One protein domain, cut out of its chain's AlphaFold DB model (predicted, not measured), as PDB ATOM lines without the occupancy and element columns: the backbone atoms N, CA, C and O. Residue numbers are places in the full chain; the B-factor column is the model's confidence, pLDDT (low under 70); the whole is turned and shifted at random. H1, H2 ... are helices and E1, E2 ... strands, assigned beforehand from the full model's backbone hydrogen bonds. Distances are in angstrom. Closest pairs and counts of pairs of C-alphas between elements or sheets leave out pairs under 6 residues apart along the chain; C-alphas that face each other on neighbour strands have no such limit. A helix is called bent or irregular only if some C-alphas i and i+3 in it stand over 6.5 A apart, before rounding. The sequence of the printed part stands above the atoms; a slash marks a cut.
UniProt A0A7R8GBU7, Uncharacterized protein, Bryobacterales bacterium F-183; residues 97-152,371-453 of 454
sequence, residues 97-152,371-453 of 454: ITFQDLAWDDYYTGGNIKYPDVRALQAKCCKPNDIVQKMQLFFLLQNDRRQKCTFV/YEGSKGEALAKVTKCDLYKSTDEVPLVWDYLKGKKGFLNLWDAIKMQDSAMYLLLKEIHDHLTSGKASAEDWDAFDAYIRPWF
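Overview. This is residues 97 to 152 and 371 to 453 of the 454 residues of an uncharacterized protein of Bryobacterales bacterium F-183 (UniProt A0A7R8GBU7). A small sheet of three short strands has the long helix H5 crossing one face, and H2 packs beside H5 on the edge strand E2. H6 packs along H2, making three helices side by side with H2 touching both others, while H3 and H4 lie near the first residues of H5. The printed part has 139 residues with six named helices and three named strands, in the order E1 H1 E2 H2 H3 E3 H4 H5 H6, and is mostly helix. The sheet, order E2 E1 E3, is mixed. The whole is compact, with a radius of gyration of the C-alphas of 15.8 A and spans of 46 by 37 by 30 A.

Arrangement. The inner strand E1, residues 97 to 99, is antiparallel to E2, residues 121 to 124, with N 98 and O 122 2.8 A apart, within hydrogen-bond range. E1 is parallel to E3, residues 388 to 390, with N 389 and O 97 2.9 A apart, also within range. H5, residues 410 to 432, and H2, residues 131 to 148, form two layers with the sheet, helices on one face of it. H5 has a height over the sheet of 9.8 A and runs across the strands, at 69 degrees to E1 on the local plane. H5, with residues 421 to 431 alone, touches H2 at a shallow tilt of 31 degrees, opposite ways; the closest C-alphas, of Ile 131 and Ile 428, are 6.6 A apart. H2 touches H6, residues 439 to 452, at a shallow tilt of 15 degrees, the same way, the closest C-alphas being those of Phe 139 and Tyr 448, 5.3 A. H3, residues 373 to 382, touches residues 410 to 414 of H5 at a steep tilt of 53 degrees, with the closest C-alphas, of Leu 379 and Leu 410, 6.9 A apart. H3 also touches residues 144 to 148 of H2, the closest C-alphas being those of Lys 148 and Ala 378, 5.9 A. H4, residues 398 to 405, only just touches H5, with 3 pairs of C-alphas within 8 A, closest at Trp 398 and Leu 410, 6.9 A, about perpendicular at 88 degrees. H1, residues 104 to 107, is close to H4 but not clearly touching, the closest C-alphas, of Trp 104 and Lys 405, being 6.0 A apart. Every O i to N i+4 pair is within hydrogen-bond range in H2, H3, H4 and H5; H6 has 7 of 10, and H1 is too short for one.

Along the chain. E1 begins at C-alpha 97, (-27.003, -29.406, -23.175). H5 measures 33.5 A, H2 26.0 A, H6 19.9 A and H3 14.6 A from first to last C-alpha. H5 starts at C-alpha 410, (-46.110, -30.374, -23.644), and H6 ends at C-alpha 452, (-31.129, -13.414, -13.938). H6 is only just irregular: C-alphas 447 and 450 are 6.7 A apart.

Size, cuts and confidence. The two C-alphas farthest apart, of Glu 372 and Lys 436, are 47.5 A apart. Residues 153 to 370 are not printed, and C-alphas 152 and 371 are 19.8 A apart across the cut. The link from H1 to E2, residues 108 to 120, is long. The mean pLDDT of the printed part is 87.1, with residues 109 to 114 under 70.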
ATOM      1  N   ILE A  97     -26.884 -28.364 -24.178       93.75
ATOM      2  CA  ILE A  97     -27.003 -29.406 -23.175       93.75
ATOM      3  C   ILE A  97     -27.368 -30.709 -23.887       93.75
ATOM      4  O   ILE A  97     -28.346 -30.755 -24.634       93.75
ATOM      5  N   THR A  98     -26.631 -31.777 -23.594       92.75
ATOM      6  CA  THR A  98     -27.005 -33.144 -23.968       92.75
ATOM      7  C   THR A  98     -27.340 -33.985 -22.753       92.75
ATOM      8  O   THR A  98     -26.623 -33.934 -21.757       92.75
ATOM      9  N   PHE A  99     -28.400 -34.779 -22.831       91.06
ATOM     10  CA  PHE A  99     -28.752 -35.742 -21.791       91.06
ATOM     11  C   PHE A  99     -29.465 -36.953 -22.383       91.06
ATOM     12  O   PHE A  99     -29.948 -36.910 -23.514       91.06
ATOM     13  N   GLN A 100     -29.494 -38.050 -21.624       88.62
ATOM     14  CA  GLN A 100     -30.194 -39.257 -22.050       88.62
ATOM     15  C   GLN A 100     -31.703 -38.999 -22.071       88.62
ATOM     16  O   GLN A 100     -32.305 -38.630 -21.060       88.62
ATOM     17  N   ASP A 101     -32.305 -39.203 -23.232       85.38
ATOM     18  CA  ASP A 101     -33.724 -39.040 -23.484       85.38
ATOM     19  C   ASP A 101     -34.450 -40.375 -23.292       85.38
ATOM     20  O   ASP A 101     -34.425 -41.274 -24.136       85.38
ATOM     21  N   LEU A 102     -35.096 -40.520 -22.143       88.62
ATOM     22  CA  LEU A 102     -35.799 -41.748 -21.781       88.62
ATOM     23  C   LEU A 102     -37.217 -41.761 -22.366       88.62
ATOM     24  O   LEU A 102     -37.730 -40.723 -22.801       88.62
ATOM     25  N   ALA A 103     -37.869 -42.927 -22.383       89.12
ATOM     26  CA  ALA A 103     -39.311 -42.944 -22.599       89.12
ATOM     27  C   ALA A 103     -40.005 -42.240 -21.422       89.12
ATOM     28  O   ALA A 103     -39.468 -42.189 -20.314       89.12
ATOM     29  N   TRP A 104     -41.198 -41.688 -21.649       87.50
ATOM     30  CA  TRP A 104     -41.944 -40.987 -20.603       87.50
ATOM     31  C   TRP A 104     -42.088 -41.848 -19.338       87.50
ATOM     32  O   TRP A 104     -41.786 -41.362 -18.252       87.50
ATOM     33  N   ASP A 105     -42.439 -43.133 -19.481       86.06
ATOM     34  CA  ASP A 105     -42.638 -44.048 -18.345       86.06
ATOM     35  C   ASP A 105     -41.369 -44.196 -17.490       86.06
ATOM     36  O   ASP A 105     -41.439 -44.209 -16.260       86.06
ATOM     37  N   ASP A 106     -40.192 -44.214 -18.118       87.19
ATOM     38  CA  ASP A 106     -38.904 -44.391 -17.442       87.19
ATOM     39  C   ASP A 106     -38.559 -43.218 -16.512       87.19
ATOM     40  O   ASP A 106     -37.912 -43.420 -15.477       87.19
ATOM     41  N   TYR A 107     -39.012 -41.999 -16.831       80.38
ATOM     42  CA  TYR A 107     -38.815 -40.824 -15.974       80.38
ATOM     43  C   TYR A 107     -39.584 -40.916 -14.652       80.38
ATOM     44  O   TYR A 107     -39.170 -40.299 -13.669       80.38
ATOM     45  N   TYR A 108     -40.669 -41.691 -14.620       76.12
ATOM     46  CA  TYR A 108     -41.562 -41.826 -13.468       76.12
ATOM     47  C   TYR A 108     -41.507 -43.224 -12.828       76.12
ATOM     48  O   TYR A 108     -42.304 -43.546 -11.946       76.12
ATOM     49  N   THR A 109     -40.524 -44.049 -13.210       68.44
ATOM     50  CA  THR A 109     -40.260 -45.336 -12.553       68.44
ATOM     51  C   THR A 109     -39.843 -45.128 -11.090       68.44
ATOM     52  O   THR A 109     -38.821 -44.504 -10.807       68.44
ATOM     53  N   GLY A 110     -40.615 -45.674 -10.137       61.00
ATOM     54  CA  GLY A 110     -40.188 -45.801  -8.734       61.00
ATOM     55  C   GLY A 110     -40.880 -44.928  -7.672       61.00
ATOM     56  O   GLY A 110     -40.371 -44.877  -6.555       61.00
ATOM     57  N   GLY A 111     -42.022 -44.280  -7.947       58.19
ATOM     58  CA  GLY A 111     -42.879 -43.692  -6.895       58.19
ATOM     59  C   GLY A 111     -43.392 -42.270  -7.167       58.19
ATOM     60  O   GLY A 111     -43.600 -41.890  -8.316       58.19
ATOM     61  N   ASN A 112     -43.593 -41.482  -6.096       57.59
ATOM     62  CA  ASN A 112     -44.196 -40.132  -6.070       57.59
ATOM     63  C   ASN A 112     -43.311 -39.023  -6.696       57.59
ATOM     64  O   ASN A 112     -43.052 -37.982  -6.079       57.59
ATOM     65  N   ILE A 113     -42.819 -39.228  -7.919       64.94
ATOM     66  CA  ILE A 113     -41.987 -38.267  -8.651       64.94
ATOM     67  C   ILE A 113     -42.873 -37.148  -9.230       64.94
ATOM     68  O   ILE A 113     -43.772 -37.394 -10.029       64.94
ATOM     69  N   LYS A 114     -42.616 -35.889  -8.836       63.94
ATOM     70  CA  LYS A 114     -43.405 -34.707  -9.262       63.94
ATOM     71  C   LYS A 114     -43.062 -34.230 -10.687       63.94
ATOM     72  O   LYS A 114     -43.897 -33.592 -11.331       63.94
ATOM     73  N   TYR A 115     -41.842 -34.502 -11.165       72.81
ATOM     74  CA  TYR A 115     -41.281 -33.967 -12.414       72.81
ATOM     75  C   TYR A 115     -40.337 -34.984 -13.080       72.81
ATOM     76  O   TYR A 115     -39.641 -35.685 -12.346       72.81
ATOM     77  N   PRO A 116     -40.233 -35.022 -14.421       76.31
ATOM     78  CA  PRO A 116     -39.274 -35.887 -15.094       76.31
ATOM     79  C   PRO A 116     -37.856 -35.402 -14.773       76.31
ATOM     80  O   PRO A 116     -37.485 -34.279 -15.126       76.31
ATOM     81  N   ASP A 117     -37.081 -36.220 -14.056       77.12
ATOM     82  CA  ASP A 117     -35.738 -35.837 -13.622       77.12
ATOM     83  C   ASP A 117     -34.663 -36.334 -14.593       77.12
ATOM     84  O   ASP A 117     -34.571 -37.521 -14.911       77.12
ATOM     85  N   VAL A 118     -33.834 -35.406 -15.062       82.44
ATOM     86  CA  VAL A 118     -32.705 -35.704 -15.939       82.44
ATOM     87  C   VAL A 118     -31.584 -36.278 -15.076       82.44
ATOM     88  O   VAL A 118     -31.053 -35.603 -14.206       82.44
ATOM     89  N   ARG A 119     -31.220 -37.546 -15.276       74.56
ATOM     90  CA  ARG A 119     -30.262 -38.227 -14.380       74.56
ATOM     91  C   ARG A 119     -28.800 -37.916 -14.699       74.56
ATOM     92  O   ARG A 119     -27.982 -37.827 -13.791       74.56
ATOM     93  N   ALA A 120     -28.478 -37.766 -15.980       77.62
ATOM     94  CA  ALA A 120     -27.125 -37.518 -16.460       77.62
ATOM     95  C   ALA A 120     -27.159 -36.461 -17.562       77.62
ATOM     96  O   ALA A 120     -27.838 -36.627 -18.576       77.62
ATOM     97  N   LEU A 121     -26.424 -35.378 -17.335       88.19
ATOM     98  CA  LEU A 121     -26.335 -34.225 -18.213       88.19
ATOM     99  C   LEU A 121     -24.875 -33.985 -18.591       88.19
ATOM    100  O   LEU A 121     -23.974 -34.173 -17.782       88.19
ATOM    101  N   GLN A 122     -24.655 -33.556 -19.827       89.06
ATOM    102  CA  GLN A 122     -23.368 -33.111 -20.331       89.06
ATOM    103  C   GLN A 122     -23.555 -31.776 -21.052       89.06
ATOM    104  O   GLN A 122     -24.239 -31.694 -22.072       89.06
ATOM    105  N   ALA A 123     -22.920 -30.723 -20.543       89.44
ATOM    106  CA  ALA A 123     -22.811 -29.457 -21.257       89.44
ATOM    107  C   ALA A 123     -21.751 -29.582 -22.362       89.44
ATOM    108  O   ALA A 123     -20.558 -29.735 -22.079       89.44
ATOM    109  N   LYS A 124     -22.166 -29.511 -23.628       89.94
ATOM    110  CA  LYS A 124     -21.244 -29.471 -24.765       89.94
ATOM    111  C   LYS A 124     -20.685 -28.066 -24.900       89.94
ATOM    112  O   LYS A 124     -21.381 -27.148 -25.311       89.94
ATOM    113  N   CYS A 125     -19.416 -27.934 -24.541       87.81
ATOM    114  CA  CYS A 125     -18.634 -26.707 -24.622       87.81
ATOM    115  C   CYS A 125     -17.513 -26.894 -25.656       87.81
ATOM    116  O   CYS A 125     -17.066 -28.015 -25.905       87.81
ATOM    117  N   CYS A 126     -17.031 -25.808 -26.258       86.88
ATOM    118  CA  CYS A 126     -15.894 -25.831 -27.182       86.88
ATOM    119  C   CYS A 126     -14.581 -26.163 -26.468       86.88
ATOM    120  O   CYS A 126     -13.663 -26.702 -27.083       86.88
ATOM    121  N   LYS A 127     -14.504 -25.873 -25.167       83.88
ATOM    122  CA  LYS A 127     -13.436 -26.338 -24.283       83.88
ATOM    123  C   LYS A 127     -14.041 -27.290 -23.244       83.88
ATOM    124  O   LYS A 127     -14.991 -26.897 -22.564       83.88
ATOM    125  N   PRO A 128     -13.539 -28.531 -23.115       78.62
ATOM    126  CA  PRO A 128     -14.027 -29.455 -22.097       78.62
ATOM    127  C   PRO A 128     -13.926 -28.838 -20.697       78.62
ATOM    128  O   PRO A 128     -12.901 -28.254 -20.358       78.62
ATOM    129  N   ASN A 129     -14.975 -28.995 -19.887       78.81
ATOM    130  CA  ASN A 129     -15.048 -28.515 -18.498       78.81
ATOM    131  C   ASN A 129     -14.901 -26.994 -18.294       78.81
ATOM    132  O   ASN A 129     -14.674 -26.559 -17.170       78.81
ATOM    133  N   ASP A 130     -15.069 -26.185 -19.339       90.75
ATOM    134  CA  ASP A 130     -15.007 -24.727 -19.230       90.75
ATOM    135  C   ASP A 130     -16.253 -24.175 -18.518       90.75
ATOM    136  O   ASP A 130     -17.370 -24.207 -19.044       90.75
ATOM    137  N   ILE A 131     -16.058 -23.694 -17.288       93.81
ATOM    138  CA  ILE A 131     -17.139 -23.191 -16.441       93.81
ATOM    139  C   ILE A 131     -17.737 -21.884 -16.968       93.81
ATOM    140  O   ILE A 131     -18.947 -21.688 -16.863       93.81
ATOM    141  N   VAL A 132     -16.932 -21.029 -17.605       93.75
ATOM    142  CA  VAL A 132     -17.404 -19.780 -18.212       93.75
ATOM    143  C   VAL A 132     -18.366 -20.111 -19.349       93.75
ATOM    144  O   VAL A 132     -19.464 -19.560 -19.409       93.75
ATOM    145  N   GLN A 133     -18.020 -21.091 -20.189       94.19
ATOM    146  CA  GLN A 133     -18.909 -21.571 -21.253       94.19
ATOM    147  C   GLN A 133     -20.188 -22.226 -20.718       94.19
ATOM    148  O   GLN A 133     -21.252 -22.075 -21.319       94.19
ATOM    149  N   LYS A 134     -20.138 -22.896 -19.560       94.62
ATOM    150  CA  LYS A 134     -21.349 -23.392 -18.883       94.62
ATOM    151  C   LYS A 134     -22.251 -22.247 -18.412       94.62
ATOM    152  O   LYS A 134     -23.464 -22.321 -18.603       94.62
ATOM    153  N   MET A 135     -21.687 -21.173 -17.854       94.94
ATOM    154  CA  MET A 135     -22.462 -19.981 -17.481       94.94
ATOM    155  C   MET A 135     -23.044 -19.270 -18.710       94.94
ATOM    156  O   MET A 135     -24.205 -18.863 -18.693       94.94
ATOM    157  N   GLN A 136     -22.284 -19.183 -19.804       94.56
ATOM    158  CA  GLN A 136     -22.768 -18.677 -21.093       94.56
ATOM    159  C   GLN A 136     -23.921 -19.525 -21.644       94.56
ATOM    160  O   GLN A 136     -24.929 -18.975 -22.083       94.56
ATOM    161  N   LEU A 137     -23.826 -20.855 -21.576       94.75
ATOM    162  CA  LEU A 137     -24.912 -21.755 -21.969       94.75
ATOM    163  C   LEU A 137     -26.165 -21.529 -21.118       94.75
ATOM    164  O   LEU A 137     -27.264 -21.434 -21.659       94.75
ATOM    165  N   PHE A 138     -26.014 -21.381 -19.801       93.25
ATOM    166  CA  PHE A 138     -27.132 -21.043 -18.920       93.25
ATOM    167  C   PHE A 138     -27.791 -19.717 -19.320       93.25
ATOM    168  O   PHE A 138     -29.017 -19.632 -19.410       93.25
ATOM    169  N   PHE A 139     -26.981 -18.701 -19.620       92.38
ATOM    170  CA  PHE A 139     -27.451 -17.410 -20.111       92.38
ATOM    171  C   PHE A 139     -28.249 -17.536 -21.416       92.38
ATOM    172  O   PHE A 139     -29.328 -16.954 -21.515       92.38
ATOM    173  N   LEU A 140     -27.759 -18.313 -22.390       92.81
ATOM    174  CA  LEU A 140     -28.467 -18.551 -23.654       92.81
ATOM    175  C   LEU A 140     -29.843 -19.180 -23.415       92.81
ATOM    176  O   LEU A 140     -30.834 -18.717 -23.972       92.81
ATOM    177  N   LEU A 141     -29.919 -20.192 -22.546       91.75
ATOM    178  CA  LEU A 141     -31.170 -20.884 -22.222       91.75
ATOM    179  C   LEU A 141     -32.183 -19.959 -21.533       91.75
ATOM    180  O   LEU A 141     -33.369 -19.977 -21.866       91.75
ATOM    181  N   GLN A 142     -31.727 -19.115 -20.605       89.00
ATOM    182  CA  GLN A 142     -32.580 -18.106 -19.973       89.00
ATOM    183  C   GLN A 142     -33.052 -17.044 -20.969       89.00
ATOM    184  O   GLN A 142     -34.227 -16.666 -20.963       89.00
ATOM    185  N   ASN A 143     -32.160 -16.570 -21.844       88.12
ATOM    186  CA  ASN A 143     -32.501 -15.543 -22.821       88.12
ATOM    187  C   ASN A 143     -33.471 -16.058 -23.886       88.12
ATOM    188  O   ASN A 143     -34.422 -15.356 -24.219       88.12
ATOM    189  N   ASP A 144     -33.296 -17.297 -24.349       88.75
ATOM    190  CA  ASP A 144     -34.234 -17.967 -25.251       88.75
ATOM    191  C   ASP A 144     -35.651 -17.989 -24.653       88.75
ATOM    192  O   ASP A 144     -36.622 -17.577 -25.292       88.75
ATOM    193  N   ARG A 145     -35.778 -18.365 -23.374       87.50
ATOM    194  CA  ARG A 145     -37.068 -18.349 -22.670       87.50
ATOM    195  C   ARG A 145     -37.642 -16.950 -22.532       87.50
ATOM    196  O   ARG A 145     -38.828 -16.752 -22.780       87.50
ATOM    197  N   ARG A 146     -36.809 -15.969 -22.196       86.00
ATOM    198  CA  ARG A 146     -37.213 -14.561 -22.126       86.00
ATOM    199  C   ARG A 146     -37.769 -14.032 -23.445       86.00
ATOM    200  O   ARG A 146     -38.704 -13.242 -23.430       86.00
ATOM    201  N   GLN A 147     -37.205 -14.442 -24.577       84.00
ATOM    202  CA  GLN A 147     -37.689 -14.029 -25.897       84.00
ATOM    203  C   GLN A 147     -39.015 -14.702 -26.274       84.00
ATOM    204  O   GLN A 147     -39.798 -14.151 -27.047       84.00
ATOM    205  N   LYS A 148     -39.275 -15.894 -25.731       86.19
ATOM    206  CA  LYS A 148     -40.447 -16.720 -26.053       86.19
ATOM    207  C   LYS A 148     -41.616 -16.534 -25.085       86.19
ATOM    208  O   LYS A 148     -42.750 -16.841 -25.452       86.19
ATOM    209  N   CYS A 149     -41.352 -16.031 -23.882       81.19
ATOM    210  CA  CYS A 149     -42.332 -15.839 -22.819       81.19
ATOM    211  C   CYS A 149     -42.496 -14.359 -22.470       81.19
ATOM    212  O   CYS A 149     -41.525 -13.625 -22.310       81.19
ATOM    213  N   THR A 150     -43.738 -13.926 -22.271       74.25
ATOM    214  CA  THR A 150     -44.052 -12.583 -21.781       74.25
ATOM    215  C   THR A 150     -44.276 -12.614 -20.273       74.25
ATOM    216  O   THR A 150     -45.091 -13.377 -19.760       74.25
ATOM    217  N   PHE A 151     -43.566 -11.749 -19.550       80.62
ATOM    218  CA  PHE A 151     -43.800 -11.520 -18.129       80.62
ATOM    219  C   PHE A 151     -43.967 -10.028 -17.865       80.62
ATOM    220  O   PHE A 151     -43.068  -9.222 -18.112       80.62
ATOM    221  N   VAL A 152     -45.130  -9.682 -17.338       76.69
ATOM    222  CA  VAL A 152     -45.462  -8.378 -16.800       76.69
ATOM    223  C   VAL A 152     -45.900  -8.642 -15.363       76.69
ATOM    224  O   VAL A 152     -46.854  -9.400 -15.148       76.69
ATOM    225  N   TYR A 371     -53.263 -26.768 -24.046       82.12
ATOM    226  CA  TYR A 371     -52.993 -25.442 -23.511       82.12
ATOM    227  C   TYR A 371     -53.414 -24.425 -24.560       82.12
ATOM    228  O   TYR A 371     -52.980 -24.512 -25.709       82.12
ATOM    229  N   GLU A 372     -54.257 -23.485 -24.159       79.75
ATOM    230  CA  GLU A 372     -54.789 -22.434 -25.025       79.75
ATOM    231  C   GLU A 372     -54.195 -21.072 -24.635       79.75
ATOM    232  O   GLU A 372     -53.448 -20.959 -23.655       79.75
ATOM    233  N   GLY A 373     -54.483 -20.048 -25.439       81.25
ATOM    234  CA  GLY A 373     -54.065 -18.672 -25.176       81.25
ATOM    235  C   GLY A 373     -52.549 -18.476 -25.088       81.25
ATOM    236  O   GLY A 373     -51.755 -19.184 -25.718       81.25
ATOM    237  N   SER A 374     -52.144 -17.490 -24.283       80.00
ATOM    238  CA  SER A 374     -50.746 -17.062 -24.172       80.00
ATOM    239  C   SER A 374     -49.841 -18.160 -23.599       80.00
ATOM    240  O   SER A 374     -48.709 -18.347 -24.060       80.00
ATOM    241  N   LYS A 375     -50.368 -18.956 -22.656       81.25
ATOM    242  CA  LYS A 375     -49.710 -20.140 -22.088       81.25
ATOM    243  C   LYS A 375     -49.409 -21.186 -23.160       81.25
ATOM    244  O   LYS A 375     -48.265 -21.626 -23.271       81.25
ATOM    245  N   GLY A 376     -50.399 -21.567 -23.971       85.31
ATOM    246  CA  GLY A 376     -50.219 -22.550 -25.044       85.31
ATOM    247  C   GLY A 376     -49.181 -22.123 -26.081       85.31
ATOM    248  O   GLY A 376     -48.285 -22.899 -26.424       85.31
ATOM    249  N   GLU A 377     -49.244 -20.865 -26.525       86.94
ATOM    250  CA  GLU A 377     -48.277 -20.311 -27.478       86.94
ATOM    251  C   GLU A 377     -46.846 -20.316 -26.939       86.94
ATOM    252  O   GLU A 377     -45.906 -20.687 -27.648       86.94
ATOM    253  N   ALA A 378     -46.665 -19.887 -25.691       85.31
ATOM    254  CA  ALA A 378     -45.348 -19.801 -25.088       85.31
ATOM    255  C   ALA A 378     -44.746 -21.190 -24.843       85.31
ATOM    256  O   ALA A 378     -43.581 -21.408 -25.178       85.31
ATOM    257  N   LEU A 379     -45.539 -22.156 -24.362       87.44
ATOM    258  CA  LEU A 379     -45.102 -23.548 -24.235       87.44
ATOM    259  C   LEU A 379     -44.611 -24.098 -25.579       87.44
ATOM    260  O   LEU A 379     -43.504 -24.629 -25.654       87.44
ATOM    261  N   ALA A 380     -45.382 -23.896 -26.651       89.00
ATOM    262  CA  ALA A 380     -45.032 -24.384 -27.983       89.00
ATOM    263  C   ALA A 380     -43.746 -23.750 -28.535       89.00
ATOM    264  O   ALA A 380     -43.006 -24.398 -29.277       89.00
ATOM    265  N   LYS A 381     -43.465 -22.487 -28.191       90.31
ATOM    266  CA  LYS A 381     -42.222 -21.799 -28.567       90.31
ATOM    267  C   LYS A 381     -41.027 -22.310 -27.759       90.31
ATOM    268  O   LYS A 381     -39.969 -22.560 -28.339       90.31
ATOM    269  N   VAL A 382     -41.169 -22.475 -26.441       89.38
ATOM    270  CA  VAL A 382     -40.068 -22.922 -25.563       89.38
ATOM    271  C   VAL A 382     -39.632 -24.346 -25.909       89.38
ATOM    272  O   VAL A 382     -38.436 -24.606 -26.018       89.38
ATOM    273  N   THR A 383     -40.563 -25.242 -26.246       89.75
ATOM    274  CA  THR A 383     -40.236 -26.613 -26.680       89.75
ATOM    275  C   THR A 383     -39.588 -26.722 -28.069       89.75
ATOM    276  O   THR A 383     -39.395 -27.832 -28.556       89.75
ATOM    277  N   LYS A 384     -39.260 -25.604 -28.731       90.44
ATOM    278  CA  LYS A 384     -38.494 -25.550 -29.996       90.44
ATOM    279  C   LYS A 384     -37.041 -25.105 -29.783       90.44
ATOM    280  O   LYS A 384     -36.449 -24.475 -30.650       90.44
ATOM    281  N   CYS A 385     -36.502 -25.296 -28.584       88.44
ATOM    282  CA  CYS A 385     -35.141 -24.884 -28.258       88.44
ATOM    283  C   CYS A 385     -34.129 -25.972 -28.654       88.44
ATOM    284  O   CYS A 385     -34.047 -27.012 -28.002       88.44
ATOM    285  N   ASP A 386     -33.325 -25.704 -29.686       89.31
ATOM    286  CA  ASP A 386     -32.320 -26.643 -30.217       89.31
ATOM    287  C   ASP A 386     -31.054 -26.759 -29.348       89.31
ATOM    288  O   ASP A 386     -30.153 -27.555 -29.634       89.31
ATOM    289  N   LEU A 387     -30.980 -25.978 -28.265       92.75
ATOM    290  CA  LEU A 387     -29.917 -26.069 -27.263       92.75
ATOM    291  C   LEU A 387     -30.085 -27.284 -26.341       92.75
ATOM    292  O   LEU A 387     -29.147 -27.611 -25.620       92.75
ATOM    293  N   TYR A 388     -31.236 -27.965 -26.361       94.00
ATOM    294  CA  TYR A 388     -31.440 -29.240 -25.673       94.00
ATOM    295  C   TYR A 388     -31.404 -30.384 -26.680       94.00
ATOM    296  O   TYR A 388     -32.200 -30.418 -27.620       94.00
ATOM    297  N   LYS A 389     -30.500 -31.344 -26.479       93.88
ATOM    298  CA  LYS A 389     -30.335 -32.488 -27.380       93.88
ATOM    299  C   LYS A 389     -30.221 -33.802 -26.613       93.88
ATOM    300  O   LYS A 389     -29.845 -33.822 -25.441       93.88
ATOM    301  N   SER A 390     -30.527 -34.903 -27.289       91.44
ATOM    302  CA  SER A 390     -30.211 -36.236 -26.790       91.44
ATOM    303  C   SER A 390     -28.693 -36.453 -26.774       91.44
ATOM    304  O   SER A 390     -27.922 -35.687 -27.369       91.44
ATOM    305  N   THR A 391     -28.242 -37.523 -26.121       88.75
ATOM    306  CA  THR A 391     -26.850 -37.994 -26.229       88.75
ATOM    307  C   THR A 391     -26.444 -38.287 -27.675       88.75
ATOM    308  O   THR A 391     -25.295 -38.042 -28.036       88.75
ATOM    309  N   ASP A 392     -27.403 -38.686 -28.515       88.19
ATOM    310  CA  ASP A 392     -27.233 -38.940 -29.955       88.19
ATOM    311  C   ASP A 392     -27.338 -37.659 -30.811       88.19
ATOM    312  O   ASP A 392     -27.495 -37.718 -32.027       88.19
ATOM    313  N   GLU A 393     -27.275 -36.483 -30.179       87.56
ATOM    314  CA  GLU A 393     -27.322 -35.152 -30.804       87.56
ATOM    315  C   GLU A 393     -28.637 -34.781 -31.505       87.56
ATOM    316  O   GLU A 393     -28.699 -33.770 -32.210       87.56
ATOM    317  N   VAL A 394     -29.713 -35.532 -31.268       91.50
ATOM    318  CA  VAL A 394     -31.037 -35.212 -31.810       91.50
ATOM    319  C   VAL A 394     -31.672 -34.090 -30.979       91.50
ATOM    320  O   VAL A 394     -31.706 -34.206 -29.753       91.50
ATOM    321  N   PRO A 395     -32.198 -33.010 -31.587       92.50
ATOM    322  CA  PRO A 395     -32.906 -31.967 -30.847       92.50
ATOM    323  C   PRO A 395     -34.098 -32.524 -30.059       92.50
ATOM    324  O   PRO A 395     -34.959 -33.212 -30.612       92.50
ATOM    325  N   LEU A 396     -34.186 -32.183 -28.772       91.56
ATOM    326  CA  LEU A 396     -35.270 -32.608 -27.877       91.56
ATOM    327  C   LEU A 396     -36.459 -31.650 -27.960       91.56
ATOM    328  O   LEU A 396     -36.922 -31.087 -26.965       91.56
ATOM    329  N   VAL A 397     -36.931 -31.463 -29.189       92.69
ATOM    330  CA  VAL A 397     -38.119 -30.671 -29.503       92.69
ATOM    331  C   VAL A 397     -39.392 -31.496 -29.331       92.69
ATOM    332  O   VAL A 397     -39.362 -32.730 -29.317       92.69
ATOM    333  N   TRP A 398     -40.535 -30.818 -29.225       92.88
ATOM    334  CA  TRP A 398     -41.820 -31.470 -28.952       92.88
ATOM    335  C   TRP A 398     -42.161 -32.619 -29.910       92.88
ATOM    336  O   TRP A 398     -42.563 -33.685 -29.452       92.88
ATOM    337  N   ASP A 399     -41.960 -32.440 -31.217       92.81
ATOM    338  CA  ASP A 399     -42.302 -33.462 -32.213       92.81
ATOM    339  C   ASP A 399     -41.512 -34.761 -32.003       92.81
ATOM    340  O   ASP A 399     -42.060 -35.859 -32.137       92.81
ATOM    341  N   TYR A 400     -40.244 -34.642 -31.599       94.19
ATOM    342  CA  TYR A 400     -39.408 -35.783 -31.251       94.19
ATOM    343  C   TYR A 400     -39.900 -36.463 -29.966       94.19
ATOM    344  O   TYR A 400     -40.156 -37.667 -29.962       94.19
ATOM    345  N   LEU A 401     -40.097 -35.694 -28.891       93.62
ATOM    346  CA  LEU A 401     -40.523 -36.223 -27.590       93.62
ATOM    347  C   LEU A 401     -41.894 -36.911 -27.670       93.62
ATOM    348  O   LEU A 401     -42.080 -38.009 -27.143       93.62
ATOM    349  N   LYS A 402     -42.838 -36.307 -28.397       93.94
ATOM    350  CA  LYS A 402     -44.164 -36.873 -28.647       93.94
ATOM    351  C   LYS A 402     -44.092 -38.118 -29.528       93.94
ATOM    352  O   LYS A 402     -44.684 -39.140 -29.198       93.94
ATOM    353  N   GLY A 403     -43.382 -38.041 -30.655       93.62
ATOM    354  CA  GLY A 403     -43.373 -39.101 -31.663       93.62
ATOM    355  C   GLY A 403     -42.494 -40.306 -31.321       93.62
ATOM    356  O   GLY A 403     -42.743 -41.396 -31.834       93.62
ATOM    357  N   LYS A 404     -41.453 -40.125 -30.498       93.88
ATOM    358  CA  LYS A 404     -40.430 -41.152 -30.230       93.88
ATOM    359  C   LYS A 404     -40.294 -41.542 -28.764       93.88
ATOM    360  O   LYS A 404     -39.813 -42.639 -28.500       93.88
ATOM    361  N   LYS A 405     -40.689 -40.676 -27.827       93.25
ATOM    362  CA  LYS A 405     -40.494 -40.895 -26.382       93.25
ATOM    363  C   LYS A 405     -41.799 -41.008 -25.594       93.25
ATOM    364  O   LYS A 405     -41.759 -41.185 -24.383       93.25
ATOM    365  N   GLY A 406     -42.951 -40.941 -26.264       91.50
ATOM    366  CA  GLY A 406     -44.255 -41.179 -25.641       91.50
ATOM    367  C   GLY A 406     -44.760 -40.033 -24.762       91.50
ATOM    368  O   GLY A 406     -45.652 -40.242 -23.948       91.50
ATOM    369  N   PHE A 407     -44.226 -38.817 -24.903       92.19
ATOM    370  CA  PHE A 407     -44.754 -37.663 -24.175       92.19
ATOM    371  C   PHE A 407     -46.129 -37.264 -24.735       92.19
ATOM    372  O   PHE A 407     -46.253 -36.990 -25.930       92.19
ATOM    373  N   LEU A 408     -47.158 -37.171 -23.883       91.75
ATOM    374  CA  LEU A 408     -48.496 -36.704 -24.290       91.75
ATOM    375  C   LEU A 408     -48.786 -35.261 -23.865       91.75
ATOM    376  O   LEU A 408     -49.695 -34.627 -24.403       91.75
ATOM    377  N   ASN A 409     -47.982 -34.719 -22.951       88.88
ATOM    378  CA  ASN A 409     -48.153 -33.387 -22.395       88.88
ATOM    379  C   ASN A 409     -46.927 -32.497 -22.657       88.88
ATOM    380  O   ASN A 409     -45.817 -32.788 -22.212       88.88
ATOM    381  N   LEU A 410     -47.146 -31.365 -23.331       88.88
ATOM    382  CA  LEU A 410     -46.110 -30.374 -23.644       88.88
ATOM    383  C   LEU A 410     -45.419 -29.823 -22.383       88.88
ATOM    384  O   LEU A 410     -44.236 -29.494 -22.400       88.88
ATOM    385  N   TRP A 411     -46.146 -29.765 -21.267       85.56
ATOM    386  CA  TRP A 411     -45.627 -29.311 -19.976       85.56
ATOM    387  C   TRP A 411     -44.542 -30.227 -19.409       85.56
ATOM    388  O   TRP A 411     -43.630 -29.750 -18.736       85.56
ATOM    389  N   ASP A 412     -44.585 -31.525 -19.714       86.38
ATOM    390  CA  ASP A 412     -43.559 -32.463 -19.253       86.38
ATOM    391  C   ASP A 412     -42.239 -32.288 -19.996       86.38
ATOM    392  O   ASP A 412     -41.176 -32.407 -19.386       86.38
ATOM    393  N   ALA A 413     -42.291 -31.894 -21.271       88.94
ATOM    394  CA  ALA A 413     -41.098 -31.497 -22.011       88.94
ATOM    395  C   ALA A 413     -40.427 -30.264 -21.377       88.94
ATOM    396  O   ALA A 413     -39.206 -30.232 -21.233       88.94
ATOM    397  N   ILE A 414     -41.218 -29.278 -20.938       88.56
ATOM    398  CA  ILE A 414     -40.697 -28.087 -20.250       88.56
ATOM    399  C   ILE A 414     -40.054 -28.450 -18.911       88.56
ATOM    400  O   ILE A 414     -38.916 -28.058 -18.674       88.56
ATOM    401  N   LYS A 415     -40.721 -29.250 -18.069       86.25
ATOM    402  CA  LYS A 415     -40.152 -29.682 -16.777       86.25
ATOM    403  C   LYS A 415     -38.836 -30.447 -16.946       86.25
ATOM    404  O   LYS A 415     -37.915 -30.283 -16.152       86.25
ATOM    405  N   MET A 416     -38.730 -31.271 -17.989       88.12
ATOM    406  CA  MET A 416     -37.488 -31.970 -18.326       88.12
ATOM    407  C   MET A 416     -36.369 -30.969 -18.672       88.12
ATOM    408  O   MET A 416     -35.257 -31.075 -18.153       88.12
ATOM    409  N   GLN A 417     -36.670 -29.959 -19.498       89.12
ATOM    410  CA  GLN A 417     -35.739 -28.879 -19.843       89.12
ATOM    411  C   GLN A 417     -35.349 -28.018 -18.626       89.12
ATOM    412  O   GLN A 417     -34.194 -27.598 -18.519       89.12
ATOM    413  N   ASP A 418     -36.276 -27.775 -17.692       86.94
ATOM    414  CA  ASP A 418     -35.985 -27.099 -16.421       86.94
ATOM    415  C   ASP A 418     -35.033 -27.921 -15.561       86.94
ATOM    416  O   ASP A 418     -34.085 -27.364 -15.012       86.94
ATOM    417  N   SER A 419     -35.255 -29.239 -15.457       86.31
ATOM    418  CA  SER A 419     -34.375 -30.107 -14.671       86.31
ATOM    419  C   SER A 419     -32.957 -30.098 -15.241       86.31
ATOM    420  O   SER A 419     -31.993 -29.941 -14.494       86.31
ATOM    421  N   ALA A 420     -32.818 -30.145 -16.570       89.94
ATOM    422  CA  ALA A 420     -31.528 -29.997 -17.240       89.94
ATOM    423  C   ALA A 420     -30.857 -28.641 -16.934       89.94
ATOM    424  O   ALA A 420     -29.681 -28.585 -16.573       89.94
ATOM    425  N   MET A 421     -31.605 -27.540 -17.028       90.38
ATOM    426  CA  MET A 421     -31.092 -26.199 -16.729       90.38
ATOM    427  C   MET A 421     -30.713 -26.032 -15.247       90.38
ATOM    428  O   MET A 421     -29.718 -25.380 -14.930       90.38
ATOM    429  N   TYR A 422     -31.467 -26.649 -14.334       88.56
ATOM    430  CA  TYR A 422     -31.149 -26.700 -12.908       88.56
ATOM    431  C   TYR A 422     -29.861 -27.486 -12.634       88.56
ATOM    432  O   TYR A 422     -29.032 -27.036 -11.847       88.56
ATOM    433  N   LEU A 423     -29.659 -28.633 -13.283       89.19
ATOM    434  CA  LEU A 423     -28.432 -29.419 -13.122       89.19
ATOM    435  C   LEU A 423     -27.206 -28.681 -13.658       89.19
ATOM    436  O   LEU A 423     -26.168 -28.693 -13.002       89.19
ATOM    437  N   LEU A 424     -27.342 -27.956 -14.774       92.62
ATOM    438  CA  LEU A 424     -26.297 -27.046 -15.248       92.62
ATOM    439  C   LEU A 424     -25.962 -25.980 -14.191       92.62
ATOM    440  O   LEU A 424     -24.792 -25.752 -13.892       92.62
ATOM    441  N   LEU A 425     -26.981 -25.357 -13.587       91.44
ATOM    442  CA  LEU A 425     -26.786 -24.382 -12.509       91.44
ATOM    443  C   LEU A 425     -26.114 -25.002 -11.278       91.44
ATOM    444  O   LEU A 425     -25.302 -24.344 -10.633       91.44
ATOM    445  N   LYS A 426     -26.429 -26.261 -10.957       90.69
ATOM    446  CA  LYS A 426     -25.794 -27.007  -9.867       90.69
ATOM    447  C   LYS A 426     -24.304 -27.220 -10.127       90.69
ATOM    448  O   LYS A 426     -23.509 -26.952  -9.238       90.69
ATOM    449  N   GLU A 427     -23.912 -27.623 -11.335       92.25
ATOM    450  CA  GLU A 427     -22.490 -27.740 -11.689       92.25
ATOM    451  C   GLU A 427     -21.751 -26.396 -11.575       92.25
ATOM    452  O   GLU A 427     -20.626 -26.348 -11.080       92.25
ATOM    453  N   ILE A 428     -22.395 -25.302 -12.001       94.44
ATOM    454  CA  ILE A 428     -21.863 -23.938 -11.863       94.44
ATOM    455  C   ILE A 428     -21.678 -23.577 -10.385       94.44
ATOM    456  O   ILE A 428     -20.612 -23.109  -9.986       94.44
ATOM    457  N   HIS A 429     -22.696 -23.841  -9.567       93.00
ATOM    458  CA  HIS A 429     -22.656 -23.630  -8.125       93.00
ATOM    459  C   HIS A 429     -21.529 -24.418  -7.455       93.00
ATOM    460  O   HIS A 429     -20.769 -23.845  -6.674       93.00
ATOM    461  N   ASP A 430     -21.414 -25.710  -7.753       93.62
ATOM    462  CA  ASP A 430     -20.441 -26.594  -7.115       93.62
ATOM    463  C   ASP A 430     -19.003 -26.137  -7.422       93.62
ATOM    464  O   ASP A 430     -18.143 -26.180  -6.542       93.62
ATOM    465  N   HIS A 431     -18.749 -25.605  -8.626       94.12
ATOM    466  CA  HIS A 431     -17.470 -24.966  -8.961       94.12
ATOM    467  C   HIS A 431     -17.248 -23.670  -8.175       94.12
ATOM    468  O   HIS A 431     -16.244 -23.544  -7.470       94.12
ATOM    469  N   LEU A 432     -18.189 -22.720  -8.253       93.69
ATOM    470  CA  LEU A 432     -18.041 -21.382  -7.665       93.69
ATOM    471  C   LEU A 432     -17.929 -21.402  -6.135       93.69
ATOM    472  O   LEU A 432     -17.228 -20.587  -5.541       93.69
ATOM    473  N   THR A 433     -18.592 -22.355  -5.482       90.38
ATOM    474  CA  THR A 433     -18.607 -22.473  -4.015       90.38
ATOM    475  C   THR A 433     -17.523 -23.401  -3.460       90.38
ATOM    476  O   THR A 433     -17.376 -23.512  -2.244       90.38
ATOM    477  N   SER A 434     -16.703 -24.018  -4.320       90.94
ATOM    478  CA  SER A 434     -15.612 -24.921  -3.917       90.94
ATOM    479  C   SER A 434     -14.445 -24.240  -3.185       90.94
ATOM    480  O   SER A 434     -13.534 -24.922  -2.711       90.94
ATOM    481  N   GLY A 435     -14.430 -22.902  -3.133       84.31
ATOM    482  CA  GLY A 435     -13.310 -22.102  -2.628       84.31
ATOM    483  C   GLY A 435     -12.149 -21.957  -3.620       84.31
ATOM    484  O   GLY A 435     -11.079 -21.495  -3.233       84.31
ATOM    485  N   LYS A 436     -12.340 -22.368  -4.881       85.31
ATOM    486  CA  LYS A 436     -11.330 -22.312  -5.955       85.31
ATOM    487  C   LYS A 436     -11.726 -21.409  -7.130       85.31
ATOM    488  O   LYS A 436     -11.077 -21.473  -8.171       85.31
ATOM    489  N   ALA A 437     -12.789 -20.621  -6.985       91.44
ATOM    490  CA  ALA A 437     -13.241 -19.710  -8.029       91.44
ATOM    491  C   ALA A 437     -12.167 -18.653  -8.325       91.44
ATOM    492  O   ALA A 437     -11.585 -18.069  -7.411       91.44
ATOM    493  N   SER A 438     -11.890 -18.437  -9.606       92.31
ATOM    494  CA  SER A 438     -10.963 -17.410 -10.079       92.31
ATOM    495  C   SER A 438     -11.665 -16.059 -10.273       92.31
ATOM    496  O   SER A 438     -12.891 -15.976 -10.281       92.31
ATOM    497  N   ALA A 439     -10.893 -14.988 -10.488       90.50
ATOM    498  CA  ALA A 439     -11.459 -13.682 -10.845       90.50
ATOM    499  C   ALA A 439     -12.276 -13.740 -12.151       90.50
ATOM    500  O   ALA A 439     -13.347 -13.147 -12.230       90.50
ATOM    501  N   GLU A 440     -11.814 -14.517 -13.139       92.75
ATOM    502  CA  GLU A 440     -12.531 -14.731 -14.401       92.75
ATOM    503  C   GLU A 440     -13.883 -15.429 -14.177       92.75
ATOM    504  O   GLU A 440     -14.875 -15.078 -14.818       92.75
ATOM    505  N   ASP A 441     -13.954 -16.364 -13.223       94.25
ATOM    506  CA  ASP A 441     -15.209 -17.036 -12.870       94.25
ATOM    507  C   ASP A 441     -16.223 -16.053 -12.268       94.25
ATOM    508  O   ASP A 441     -17.415 -16.127 -12.575       94.25
ATOM    509  N   TRP A 442     -15.766 -15.114 -11.433       92.50
ATOM    510  CA  TRP A 442     -16.632 -14.092 -10.843       92.50
ATOM    511  C   TRP A 442     -17.062 -13.022 -11.848       92.50
ATOM    512  O   TRP A 442     -18.229 -12.621 -11.841       92.50
ATOM    513  N   ASP A 443     -16.178 -12.629 -12.765       89.94
ATOM    514  CA  ASP A 443     -16.530 -11.756 -13.889       89.94
ATOM    515  C   ASP A 443     -17.592 -12.421 -14.785       89.94
ATOM    516  O   ASP A 443     -18.572 -11.790 -15.197       89.94
ATOM    517  N   ALA A 444     -17.446 -13.726 -15.045       91.88
ATOM    518  CA  ALA A 444     -18.428 -14.519 -15.776       91.88
ATOM    519  C   ALA A 444     -19.747 -14.672 -15.001       91.88
ATOM    520  O   ALA A 444     -20.819 -14.571 -15.600       91.88
ATOM    521  N   PHE A 445     -19.702 -14.862 -13.681       91.81
ATOM    522  CA  PHE A 445     -20.892 -14.912 -12.832       91.81
ATOM    523  C   PHE A 445     -21.688 -13.601 -12.911       91.81
ATOM    524  O   PHE A 445     -22.897 -13.629 -13.160       91.81
ATOM    525  N   ASP A 446     -21.012 -12.455 -12.794       86.94
ATOM    526  CA  ASP A 446     -21.613 -11.124 -12.921       86.94
ATOM    527  C   ASP A 446     -22.191 -10.867 -14.315       86.94
ATOM    528  O   ASP A 446     -23.214 -10.188 -14.462       86.94
ATOM    529  N   ALA A 447     -21.558 -11.419 -15.351       84.81
ATOM    530  CA  ALA A 447     -22.025 -11.289 -16.718       84.81
ATOM    531  C   ALA A 447     -23.214 -12.210 -17.032       84.81
ATOM    532  O   ALA A 447     -24.184 -11.759 -17.636       84.81
ATOM    533  N   TYR A 448     -23.167 -13.482 -16.655       89.00
ATOM    534  CA  TYR A 448     -24.046 -14.500 -17.239       89.00
ATOM    535  C   TYR A 448     -25.068 -15.079 -16.264       89.00
ATOM    536  O   TYR A 448     -26.118 -15.538 -16.714       89.00
ATOM    537  N   ILE A 449     -24.809 -15.029 -14.955       88.88
ATOM    538  CA  ILE A 449     -25.689 -15.607 -13.928       88.88
ATOM    539  C   ILE A 449     -26.428 -14.516 -13.159       88.88
ATOM    540  O   ILE A 449     -27.660 -14.504 -13.157       88.88
ATOM    541  N   ARG A 450     -25.694 -13.570 -12.557       84.38
ATOM    542  CA  ARG A 450     -26.252 -12.510 -11.705       84.38
ATOM    543  C   ARG A 450     -27.403 -11.731 -12.357       84.38
ATOM    544  O   ARG A 450     -28.376 -11.496 -11.655       84.38
ATOM    545  N   PRO A 451     -27.392 -11.383 -13.664       80.44
ATOM    546  CA  PRO A 451     -28.491 -10.628 -14.280       80.44
ATOM    547  C   PRO A 451     -29.860 -11.317 -14.234       80.44
ATOM    548  O   PRO A 451     -30.879 -10.649 -14.387       80.44
ATOM    549  N   TRP A 452     -29.893 -12.638 -14.046       79.88
ATOM    550  CA  TRP A 452     -31.129 -13.414 -13.938       79.88
ATOM    551  C   TRP A 452     -31.659 -13.491 -12.503       79.88
ATOM    552  O   TRP A 452     -32.795 -13.907 -12.290       79.88
ATOM    553  N   PHE A 453     -30.852 -13.090 -11.523       71.88
ATOM    554  CA  PHE A 453     -31.156 -13.175 -10.103       71.88
ATOM    555  C   PHE A 453     -30.497 -11.986  -9.367       71.88
ATOM    556  O   PHE A 453     -29.616 -12.176  -8.543       71.88
TER     557      PHE A 453